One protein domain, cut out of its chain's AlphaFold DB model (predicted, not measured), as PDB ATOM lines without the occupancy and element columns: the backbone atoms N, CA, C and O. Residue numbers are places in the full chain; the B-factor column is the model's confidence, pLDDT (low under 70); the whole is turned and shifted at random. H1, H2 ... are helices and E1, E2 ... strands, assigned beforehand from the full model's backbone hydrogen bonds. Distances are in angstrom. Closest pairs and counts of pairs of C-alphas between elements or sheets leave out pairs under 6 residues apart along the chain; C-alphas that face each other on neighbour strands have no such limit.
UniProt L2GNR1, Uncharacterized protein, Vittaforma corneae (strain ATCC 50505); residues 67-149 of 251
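What this domain is: This is residues 67 to 149 of the 251 residues of an uncharacterized protein of Vittaforma corneae (strain ATCC 50505) (UniProt L2GNR1). With little regular structure, the domain is a small twisted sheet, E1 to E4, with E5 beyond one end and a long loop through H1 at the other, its tip, residues 93 to 100, sticking out. The 83 printed residues, 26 in named elements, run E1, H1, E2, E3, E4, E5: class mixed, sheet order E1 E2 E3 E4, mixed. The whole is loose, radius of gyration of the C-alphas 15.5 A, spanning 50 by 23 by 20 A.

Where its parts are: E1, residues 78 to 81, begins at C-alpha 78 (184.950, 188.046, 154.139) and spans 10.3 A; E2, 115 to 118, 9.9 A; E3, 122 to 125, 10.0 A; E4, 139 to 141, 6.9 A. H1, 87 to 94, spans 11.3 A. E5, 145 to 147, 6.2 A, ends at C-alpha 147 (184.292, 179.039, 167.143).

How they stand to each other: E1 and E2 are parallel at 27 degrees, N 116 and O 78 2.9 A apart; with H1 they form a strand-helix-strand unit, its crossover right-handed. E2, E3 and E4 form a meander of antiparallel hairpins, N 117 to O 124 2.8 A, N 123 to O 140 2.9 A. H1, not on the sheet, has 3 of 4 O i to N i+4 pairs within hydrogen-bond range. E5 pairs with no named strand.

The domain as a whole: The farthest C-alphas, of Asp 71 and Cys 96, are 49.6 A apart. The printed part has no cut; links H1 to E2 and E3 to E4 are long. Residues 84 to 107 have pLDDT under 70.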
ATOM      1  N   LYS A  67     179.597 181.492 166.058       95.38
ATOM      2  CA  LYS A  67     178.333 181.704 166.760       95.38
ATOM      3  C   LYS A  67     178.516 182.602 167.964       95.38
ATOM      4  O   LYS A  67     179.567 182.617 168.605       95.38
ATOM      5  N   CYS A  68     177.461 183.329 168.303       93.44
ATOM      6  CA  CYS A  68     177.425 184.046 169.565       93.44
ATOM      7  C   CYS A  68     177.155 183.080 170.728       93.44
ATOM      8  O   CYS A  68     176.705 181.954 170.525       93.44
ATOM      9  N   ARG A  69     177.324 183.559 171.963       91.31
ATOM     10  CA  ARG A  69     176.963 182.823 173.191       91.31
ATOM     11  C   ARG A  69     175.511 182.318 173.263       91.31
ATOM     12  O   ARG A  69     175.202 181.496 174.113       91.31
ATOM     13  N   HIS A  70     174.615 182.848 172.427       93.44
ATOM     14  CA  HIS A  70     173.218 182.408 172.324       93.44
ATOM     15  C   HIS A  70     173.020 181.342 171.225       93.44
ATOM     16  O   HIS A  70     171.890 181.103 170.814       93.44
ATOM     17  N   ASP A  71     174.113 180.758 170.718       94.44
ATOM     18  CA  ASP A  71     174.153 179.731 169.665       94.44
ATOM     19  C   ASP A  71     173.599 180.184 168.297       94.44
ATOM     20  O   ASP A  71     173.200 179.375 167.462       94.44
ATOM     21  N   VAL A  72     173.610 181.495 168.027       95.69
ATOM     22  CA  VAL A  72     173.176 182.061 166.738       95.69
ATOM     23  C   VAL A  72     174.385 182.360 165.853       95.69
ATOM     24  O   VAL A  72     175.330 183.020 166.292       95.69
ATOM     25  N   ASN A  73     174.339 181.894 164.602       95.44
ATOM     26  CA  ASN A  73     175.404 182.083 163.617       95.44
ATOM     27  C   ASN A  73     175.581 183.556 163.220       95.44
ATOM     28  O   ASN A  73     174.618 184.313 163.078       95.44
ATOM     29  N   PHE A  74     176.829 183.925 162.962       95.12
ATOM     30  CA  PHE A  74     177.185 185.167 162.289       95.12
ATOM     31  C   PHE A  74     176.966 185.026 160.781       95.12
ATOM     32  O   PHE A  74     177.100 183.938 160.228       95.12
ATOM     33  N   THR A  75     176.669 186.134 160.098       94.31
ATOM     34  CA  THR A  75     176.492 186.151 158.634       94.31
ATOM     35  C   THR A  75     177.543 187.045 157.979       94.31
ATOM     36  O   THR A  75     177.350 188.254 157.855       94.31
ATOM     37  N   PHE A  76     178.670 186.467 157.562       94.31
ATOM     38  CA  PHE A  76     179.768 187.183 156.905       94.31
ATOM     39  C   PHE A  76     180.207 186.493 155.611       94.31
ATOM     40  O   PHE A  76     179.963 185.310 155.400       94.31
ATOM     41  N   THR A  77     180.851 187.258 154.734       93.38
ATOM     42  CA  THR A  77     181.381 186.808 153.439       93.38
ATOM     43  C   THR A  77     182.892 186.968 153.334       93.38
ATOM     44  O   THR A  77     183.503 186.345 152.474       93.38
ATOM     45  N   THR A  78     183.499 187.830 154.154       93.19
ATOM     46  CA  THR A  78     184.950 188.046 154.139       93.19
ATOM     47  C   THR A  78     185.529 188.090 155.546       93.19
ATOM     48  O   THR A  78     184.912 188.612 156.477       93.19
ATOM     49  N   VAL A  79     186.743 187.564 155.679       94.81
ATOM     50  CA  VAL A  79     187.548 187.594 156.899       94.81
ATOM     51  C   VAL A  79     188.850 188.307 156.560       94.81
ATOM     52  O   VAL A  79     189.506 187.971 155.575       94.81
ATOM     53  N   HIS A  80     189.213 189.318 157.342       93.25
ATOM     54  CA  HIS A  80     190.477 190.031 157.178       93.25
ATOM     55  C   HIS A  80     191.203 190.135 158.510       93.25
ATOM     56  O   HIS A  80     190.574 190.226 159.561       93.25
ATOM     57  N   ARG A  81     192.532 190.164 158.472       91.50
ATOM     58  CA  ARG A  81     193.339 190.405 159.666       91.50
ATOM     59  C   ARG A  81     193.176 191.854 160.122       91.50
ATOM     60  O   ARG A  81     193.132 192.760 159.289       91.50
ATOM     61  N   LEU A  82     193.081 192.071 161.432       87.50
ATOM     62  CA  LEU A  82     193.279 193.403 161.992       87.50
ATOM     63  C   LEU A  82     194.737 193.822 161.779       87.50
ATOM     64  O   LEU A  82     195.622 193.000 162.017       87.50
ATOM     65  N   PRO A  83     195.000 195.065 161.347       77.06
ATOM     66  CA  PRO A  83     196.358 195.588 161.335       77.06
ATOM     67  C   PRO A  83     197.016 195.412 162.710       77.06
ATOM     68  O   PRO A  83     196.348 195.559 163.739       77.06
ATOM     69  N   GLN A  84     198.301 195.057 162.723       69.94
ATOM     70  CA  GLN A  84     199.086 195.042 163.957       69.94
ATOM     71  C   GLN A  84     199.268 196.477 164.465       69.94
ATOM     72  O   GLN A  84     199.273 197.412 163.671       69.94
ATOM     73  N   GLU A  85     199.400 196.647 165.778       61.00
ATOM     74  CA  GLU A  85     199.693 197.944 166.399       61.00
ATOM     75  C   GLU A  85     200.965 198.564 165.789       61.00
ATOM     76  O   GLU A  85     201.941 197.851 165.553       61.00
ATOM     77  N   GLY A  86     200.932 199.865 165.478       55.88
ATOM     78  CA  GLY A  86     202.030 200.562 164.796       55.88
ATOM     79  C   GLY A  86     201.975 200.505 163.264       55.88
ATOM     80  O   GLY A  86     202.873 201.019 162.600       55.88
ATOM     81  N   TRP A  87     200.925 199.930 162.659       63.31
ATOM     82  CA  TRP A  87     200.713 200.016 161.203       63.31
ATOM     83  C   TRP A  87     200.584 201.466 160.717       63.31
ATOM     84  O   TRP A  87     200.920 201.762 159.570       63.31
ATOM     85  N   GLU A  88     200.109 202.362 161.582       56.84
ATOM     86  CA  GLU A  88     200.008 203.794 161.325       56.84
ATOM     87  C   GLU A  88     201.395 204.415 161.081       56.84
ATOM     88  O   GLU A  88     201.560 205.208 160.156       56.84
ATOM     89  N   GLU A  89     202.418 203.976 161.824       52.94
ATOM     90  CA  GLU A  89     203.795 204.477 161.696       52.94
ATOM     91  C   GLU A  89     204.407 204.136 160.328       52.94
ATOM     92  O   GLU A  89     205.227 204.886 159.794       52.94
ATOM     93  N   LEU A  90     203.976 203.028 159.713       57.53
ATOM     94  CA  LEU A  90     204.398 202.645 158.362       57.53
ATOM     95  C   LEU A  90     203.836 203.592 157.293       57.53
ATOM     96  O   LEU A  90     204.487 203.809 156.271       57.53
ATOM     97  N   ILE A  91     202.657 204.173 157.529       55.94
ATOM     98  CA  ILE A  91     202.051 205.176 156.642       55.94
ATOM     99  C   ILE A  91     202.757 206.522 156.806       55.94
ATOM    100  O   ILE A  91     203.055 207.188 155.809       55.94
ATOM    101  N   ASP A  92     203.103 206.884 158.040       50.53
ATOM    102  CA  ASP A  92     203.866 208.097 158.334       50.53
ATOM    103  C   ASP A  92     205.276 208.039 157.716       50.53
ATOM    104  O   ASP A  92     205.730 209.007 157.110       50.53
ATOM    105  N   CYS A  93     205.944 206.877 157.741       55.97
ATOM    106  CA  CYS A  93     207.256 206.694 157.100       55.97
ATOM    107  C   CYS A  93     207.215 206.736 155.562       55.97
ATOM    108  O   CYS A  93     208.243 206.972 154.924       55.97
ATOM    109  N   TRP A  94     206.055 206.480 154.951       55.12
ATOM    110  CA  TRP A  94     205.864 206.524 153.495       55.12
ATOM    111  C   TRP A  94     205.453 207.903 152.980       55.12
ATOM    112  O   TRP A  94     205.529 208.159 151.777       55.12
ATOM    113  N   SER A  95     205.032 208.802 153.866       55.31
ATOM    114  CA  SER A  95     204.518 210.107 153.485       55.31
ATOM    115  C   SER A  95     205.513 211.214 153.830       55.31
ATOM    116  O   SER A  95     205.582 211.731 154.935       55.31
ATOM    117  N   CYS A  96     206.251 211.685 152.822       57.81
ATOM    118  CA  CYS A  96     207.101 212.882 152.924       57.81
ATOM    119  C   CYS A  96     206.293 214.184 153.165       57.81
ATOM    120  O   CYS A  96     206.862 215.275 153.226       57.81
ATOM    121  N   HIS A  97     204.962 214.083 153.269       58.88
ATOM    122  CA  HIS A  97     204.006 215.180 153.354       58.88
ATOM    123  C   HIS A  97     203.033 214.958 154.525       58.88
ATOM    124  O   HIS A  97     201.915 214.478 154.341       58.88
ATOM    125  N   ASN A  98     203.427 215.398 155.727       57.53
ATOM    126  CA  ASN A  98     202.620 215.381 156.965       57.53
ATOM    127  C   ASN A  98     201.183 215.940 156.827       57.53
ATOM    128  O   ASN A  98     200.339 215.729 157.696       57.53
ATOM    129  N   SER A  99     200.884 216.704 155.775       62.06
ATOM    130  CA  SER A  99     199.563 217.290 155.532       62.06
ATOM    131  C   SER A  99     198.563 216.347 154.857       62.06
ATOM    132  O   SER A  99     197.364 216.522 155.056       62.06
ATOM    133  N   GLU A 100     199.015 215.366 154.071       58.91
ATOM    134  CA  GLU A 100     198.128 214.525 153.244       58.91
ATOM    135  C   GLU A 100     197.432 213.415 154.049       58.91
ATOM    136  O   GLU A 100     196.368 212.933 153.665       58.91
ATOM    137  N   PHE A 101     197.984 213.072 155.215       61.25
ATOM    138  CA  PHE A 101     197.552 211.940 156.038       61.25
ATOM    139  C   PHE A 101     196.986 212.361 157.395       61.25
ATOM    140  O   PHE A 101     196.563 211.519 158.181       61.25
ATOM    141  N   LYS A 102     196.864 213.668 157.659       64.75
ATOM    142  CA  LYS A 102     196.318 214.185 158.925       64.75
ATOM    143  C   LYS A 102     194.900 213.669 159.216       64.75
ATOM    144  O   LYS A 102     194.555 213.466 160.371       64.75
ATOM    145  N   GLY A 103     194.106 213.412 158.171       60.28
ATOM    146  CA  GLY A 103     192.781 212.791 158.285       60.28
ATOM    147  C   GLY A 103     192.794 211.264 158.446       60.28
ATOM    148  O   GLY A 103     191.760 210.694 158.781       60.28
ATOM    149  N   MET A 104     193.933 210.592 158.221       64.06
ATOM    150  CA  MET A 104     194.079 209.155 158.483       64.06
ATOM    151  C   MET A 104     194.189 208.843 159.973       64.06
ATOM    152  O   MET A 104     193.686 207.808 160.397       64.06
ATOM    153  N   LEU A 105     194.739 209.767 160.767       62.62
ATOM    154  CA  LEU A 105     194.800 209.654 162.229       62.62
ATOM    155  C   LEU A 105     193.405 209.560 162.878       62.62
ATOM    156  O   LEU A 105     193.255 208.981 163.949       62.62
ATOM    157  N   ASP A 106     192.369 210.076 162.208       66.94
ATOM    158  CA  ASP A 106     190.978 210.030 162.673       66.94
ATOM    159  C   ASP A 106     190.189 208.816 162.137       66.94
ATOM    160  O   ASP A 106     188.998 208.642 162.446       66.94
ATOM    161  N   LEU A 107     190.807 207.959 161.311       68.69
ATOM    162  CA  LEU A 107     190.122 206.812 160.723       68.69
ATOM    163  C   LEU A 107     189.852 205.740 161.778       68.69
ATOM    164  O   LEU A 107     190.742 205.094 162.321       68.69
ATOM    165  N   LYS A 108     188.567 205.479 162.011       74.00
ATOM    166  CA  LYS A 108     188.136 204.353 162.840       74.00
ATOM    167  C   LYS A 108     188.158 203.075 162.015       74.00
ATOM    168  O   LYS A 108     187.417 202.966 161.035       74.00
ATOM    169  N   ILE A 109     188.941 202.094 162.462       80.06
ATOM    170  CA  ILE A 109     188.968 200.747 161.887       80.06
ATOM    171  C   ILE A 109     187.540 200.183 161.848       80.06
ATOM    172  O   ILE A 109     186.853 200.097 162.870       80.06
ATOM    173  N   LYS A 110     187.082 199.800 160.652       84.12
ATOM    174  CA  LYS A 110     185.772 199.179 160.431       84.12
ATOM    175  C   LYS A 110     185.884 198.031 159.428       84.12
ATOM    176  O   LYS A 110     186.573 198.177 158.417       84.12
ATOM    177  N   PRO A 111     185.186 196.908 159.660       88.00
ATOM    178  CA  PRO A 111     185.099 195.845 158.672       88.00
ATOM    179  C   PRO A 111     184.433 196.340 157.385       88.00
ATOM    180  O   PRO A 111     183.579 197.232 157.399       88.00
ATOM    181  N   ARG A 112     184.783 195.703 156.261       87.75
ATOM    182  CA  ARG A 112     184.055 195.869 154.995       87.75
ATOM    183  C   ARG A 112     182.603 195.394 155.145       87.75
ATOM    184  O   ARG A 112     182.251 194.695 156.095       87.75
ATOM    185  N   LYS A 113     181.740 195.762 154.190       88.06
ATOM    186  CA  LYS A 113     180.348 195.283 154.155       88.06
ATOM    187  C   LYS A 113     180.333 193.750 154.197       88.06
ATOM    188  O   LYS A 113     180.993 193.121 153.380       88.06
ATOM    189  N   ASN A 114     179.567 193.189 155.133       89.44
ATOM    190  CA  ASN A 114     179.484 191.749 155.402       89.44
ATOM    191  C   ASN A 114     180.835 191.091 155.764       89.44
ATOM    192  O   ASN A 114     180.987 189.888 155.599       89.44
ATOM    193  N   GLY A 115     181.820 191.857 156.234       92.69
ATOM    194  CA  GLY A 115     183.124 191.340 156.644       92.69
ATOM    195  C   GLY A 115     183.306 191.296 158.159       92.69
ATOM    196  O   GLY A 115     182.618 191.999 158.906       92.69
ATOM    197  N   ILE A 116     184.289 190.516 158.597       94.69
ATOM    198  CA  ILE A 116     184.844 190.559 159.954       94.69
ATOM    199  C   ILE A 116     186.340 190.873 159.905       94.69
ATOM    200  O   ILE A 116     187.035 190.499 158.958       94.69
ATOM    201  N   LEU A 117     186.827 191.572 160.928       94.25
ATOM    202  CA  LEU A 117     188.250 191.772 161.175       94.25
ATOM    203  C   LEU A 117     188.670 190.911 162.366       94.25
ATOM    204  O   LEU A 117     188.035 190.993 163.414       94.25
ATOM    205  N   VAL A 118     189.714 190.100 162.229       93.88
ATOM    206  CA  VAL A 118     190.155 189.142 163.255       93.88
ATOM    207  C   VAL A 118     191.516 189.526 163.836       93.88
ATOM    208  O   VAL A 118     192.450 189.842 163.100       93.88
ATOM    209  N   SER A 119     191.632 189.479 165.161       91.81
ATOM    210  CA  SER A 119     192.883 189.527 165.934       91.81
ATOM    211  C   SER A 119     193.133 188.148 166.565       91.81
ATOM    212  O   SER A 119     192.406 187.203 166.281       91.81
ATOM    213  N   ASN A 120     194.166 187.990 167.393       91.31
ATOM    214  CA  ASN A 120     194.439 186.732 168.099       91.31
ATOM    215  C   ASN A 120     193.405 186.421 169.191       91.31
ATOM    216  O   ASN A 120     193.076 185.266 169.417       91.31
ATOM    217  N   PHE A 121     192.860 187.445 169.855       92.44
ATOM    218  CA  PHE A 121     191.981 187.256 171.020       92.44
ATOM    219  C   PHE A 121     190.559 187.788 170.840       92.44
ATOM    220  O   PHE A 121     189.679 187.515 171.658       92.44
ATOM    221  N   TYR A 122     190.313 188.542 169.773       92.25
ATOM    222  CA  TYR A 122     189.017 189.145 169.507       92.25
ATOM    223  C   TYR A 122     188.799 189.357 168.014       92.25
ATOM    224  O   TYR A 122     189.730 189.305 167.212       92.25
ATOM    225  N   LEU A 123     187.560 189.674 167.662       92.88
ATOM    226  CA  LEU A 123     187.178 190.123 166.334       92.88
ATOM    227  C   LEU A 123     186.340 191.397 166.399       92.88
ATOM    228  O   LEU A 123     185.749 191.724 167.431       92.88
ATOM    229  N   ILE A 124     186.292 192.111 165.278       92.62
ATOM    230  CA  ILE A 124     185.419 193.258 165.045       92.62
ATOM    231  C   ILE A 124     184.499 192.932 163.871       92.62
ATOM    232  O   ILE A 124     184.955 192.668 162.759       92.62
ATOM    233  N   ALA A 125     183.195 192.987 164.108       92.38
ATOM    234  CA  ALA A 125     182.157 192.734 163.119       92.38
ATOM    235  C   ALA A 125     181.238 193.953 162.968       92.38
ATOM    236  O   ALA A 125     181.003 194.709 163.912       92.38
ATOM    237  N   GLY A 126     180.708 194.151 161.759       87.88
ATOM    238  CA  GLY A 126     179.681 195.161 161.514       87.88
ATOM    239  C   GLY A 126     178.308 194.693 162.000       87.88
ATOM    240  O   GLY A 126     178.021 193.501 162.002       87.88
ATOM    241  N   GLU A 127     177.412 195.627 162.326       87.00
ATOM    242  CA  GLU A 127     176.059 195.320 162.835       87.00
ATOM    243  C   GLU A 127     175.246 194.373 161.941       87.00
ATOM    244  O   GLU A 127     174.447 193.590 162.439       87.00
ATOM    245  N   LYS A 128     175.456 194.422 160.618       88.88
ATOM    246  CA  LYS A 128     174.764 193.553 159.647       88.88
ATOM    247  C   LYS A 128     175.256 192.105 159.650       88.88
ATOM    248  O   LYS A 128     174.555 191.239 159.146       88.88
ATOM    249  N   VAL A 129     176.462 191.869 160.161       91.69
ATOM    250  CA  VAL A 129     177.048 190.529 160.305       91.69
ATOM    251  C   VAL A 129     176.572 189.867 161.595       91.69
ATOM    252  O   VAL A 129     176.510 188.639 161.684       91.69
ATOM    253  N   LEU A 130     176.252 190.688 162.596       92.38
ATOM    254  CA  LEU A 130     175.896 190.239 163.928       92.38
ATOM    255  C   LEU A 130     174.456 189.736 163.994       92.38
ATOM    256  O   LEU A 130     173.562 190.348 163.405       92.38
ATOM    257  N   PRO A 131     174.200 188.673 164.776       92.50
ATOM    258  CA  PRO A 131     172.836 188.292 165.098       92.50
ATOM    259  C   PRO A 131     172.155 189.404 165.912       92.50
ATOM    260  O   PRO A 131     172.814 190.141 166.649       92.50
ATOM    261  N   GLU A 132     170.823 189.499 165.820       92.25
ATOM    262  CA  GLU A 132     170.022 190.534 166.503       92.25
ATOM    263  C   GLU A 132     170.351 190.648 168.001       92.25
ATOM    264  O   GLU A 132     170.478 191.746 168.539       92.25
ATOM    265  N   CYS A 133     170.591 189.512 168.662       91.19
ATOM    266  CA  CYS A 133     170.922 189.438 170.085       91.19
ATOM    267  C   CYS A 133     172.295 190.031 170.467       91.19
ATOM    268  O   CYS A 133     172.583 190.166 171.656       91.19
ATOM    269  N   CYS A 134     173.146 190.376 169.492       90.12
ATOM    270  CA  CYS A 134     174.522 190.843 169.706       90.12
ATOM    271  C   CYS A 134     174.842 192.189 169.041       90.12
ATOM    272  O   CYS A 134     175.967 192.667 169.174       90.12
ATOM    273  N   LYS A 135     173.879 192.846 168.380       88.94
ATOM    274  CA  LYS A 135     174.113 194.103 167.638       88.94
ATOM    275  C   LYS A 135     174.708 195.246 168.463       88.94
ATOM    276  O   LYS A 135     175.371 196.111 167.906       88.94
ATOM    277  N   ALA A 136     174.514 195.240 169.781       84.44
ATOM    278  CA  ALA A 136     175.032 196.273 170.675       84.44
ATOM    279  C   ALA A 136     176.569 196.277 170.822       84.44
ATOM    280  O   ALA A 136     177.115 197.217 171.396       84.44
ATOM    281  N   ARG A 137     177.277 195.233 170.360       84.88
ATOM    282  CA  ARG A 137     178.733 195.098 170.523       84.88
ATOM    283  C   ARG A 137     179.389 194.670 169.216       84.88
ATOM    284  O   ARG A 137     179.203 193.550 168.761       84.88
ATOM    285  N   THR A 138     180.200 195.551 168.637       88.31
ATOM    286  CA  THR A 138     180.943 195.267 167.399       88.31
ATOM    287  C   THR A 138     182.256 194.531 167.651       88.31
ATOM    288  O   THR A 138     182.672 193.750 166.801       88.31
ATOM    289  N   LYS A 139     182.889 194.732 168.815       90.38
ATOM    290  CA  LYS A 139     184.070 193.988 169.279       90.38
ATOM    291  C   LYS A 139     183.633 192.852 170.205       90.38
ATOM    292  O   LYS A 139     182.953 193.117 171.194       90.38
ATOM    293  N   MET A 140     184.041 191.622 169.899       90.06
ATOM    294  CA  MET A 140     183.788 190.443 170.740       90.06
ATOM    295  C   MET A 140     185.053 189.620 170.892       90.06
ATOM    296  O   MET A 140     185.788 189.421 169.922       90.06
ATOM    297  N   PHE A 141     185.289 189.135 172.104       91.00
ATOM    298  CA  PHE A 141     186.419 188.262 172.384       91.00
ATOM    299  C   PHE A 141     186.066 186.808 172.079       91.00
ATOM    300  O   PHE A 141     184.916 186.401 172.238       91.00
ATOM    301  N   TYR A 142     187.046 185.997 171.673       93.00
ATOM    302  CA  TYR A 142     186.779 184.594 171.331       93.00
ATOM    303  C   TYR A 142     186.252 183.775 172.516       93.00
ATOM    304  O   TYR A 142     185.491 182.841 172.305       93.00
ATOM    305  N   ASN A 143     186.557 184.157 173.760       91.38
ATOM    306  CA  ASN A 143     185.993 183.513 174.950       91.38
ATOM    307  C   ASN A 143     184.494 183.806 175.175       91.38
ATOM    308  O   ASN A 143     183.888 183.230 176.074       91.38
ATOM    309  N   GLU A 144     183.901 184.713 174.398       90.75
ATOM    310  CA  GLU A 144     182.467 185.037 174.415       90.75
ATOM    311  C   GLU A 144     181.711 184.404 173.230       90.75
ATOM    312  O   GLU A 144     180.501 184.614 173.075       90.75
ATOM    313  N   LEU A 145     182.422 183.670 172.370       93.50
ATOM    314  CA  LEU A 145     181.938 183.132 171.105       93.50
ATOM    315  C   LEU A 145     182.143 181.620 171.061       93.50
ATOM    316  O   LEU A 145     183.037 181.077 171.704       93.50
ATOM    317  N   THR A 146     181.347 180.947 170.239       93.94
ATOM    318  CA  THR A 146     181.635 179.568 169.842       93.94
ATOM    319  C   THR A 146     182.295 179.617 168.471       93.94
ATOM    320  O   THR A 146     181.700 180.115 167.511       93.94
ATOM    321  N   CYS A 147     183.528 179.126 168.384       92.00
ATOM    322  CA  CYS A 147     184.292 179.039 167.143       92.00
ATOM    323  C   CYS A 147     185.077 177.724 167.085       92.00
ATOM    324  O   CYS A 147     185.100 176.966 168.052       92.00
ATOM    325  N   GLU A 148     185.691 177.448 165.938       91.25
ATOM    326  CA  GLU A 148     186.433 176.206 165.687       91.25
ATOM    327  C   GLU A 148     187.821 176.143 166.343       91.25
ATOM    328  O   GLU A 148     188.457 175.093 166.307       91.25
ATOM    329  N   PHE A 149     188.282 177.233 166.961       92.94
ATOM    330  CA  PHE A 149     189.598 177.298 167.594       92.94
ATOM    331  C   PHE A 149     189.523 177.126 169.109       92.94
ATOM    332  O   PHE A 149     188.679 177.731 169.776       92.94
TER     333      PHE A 149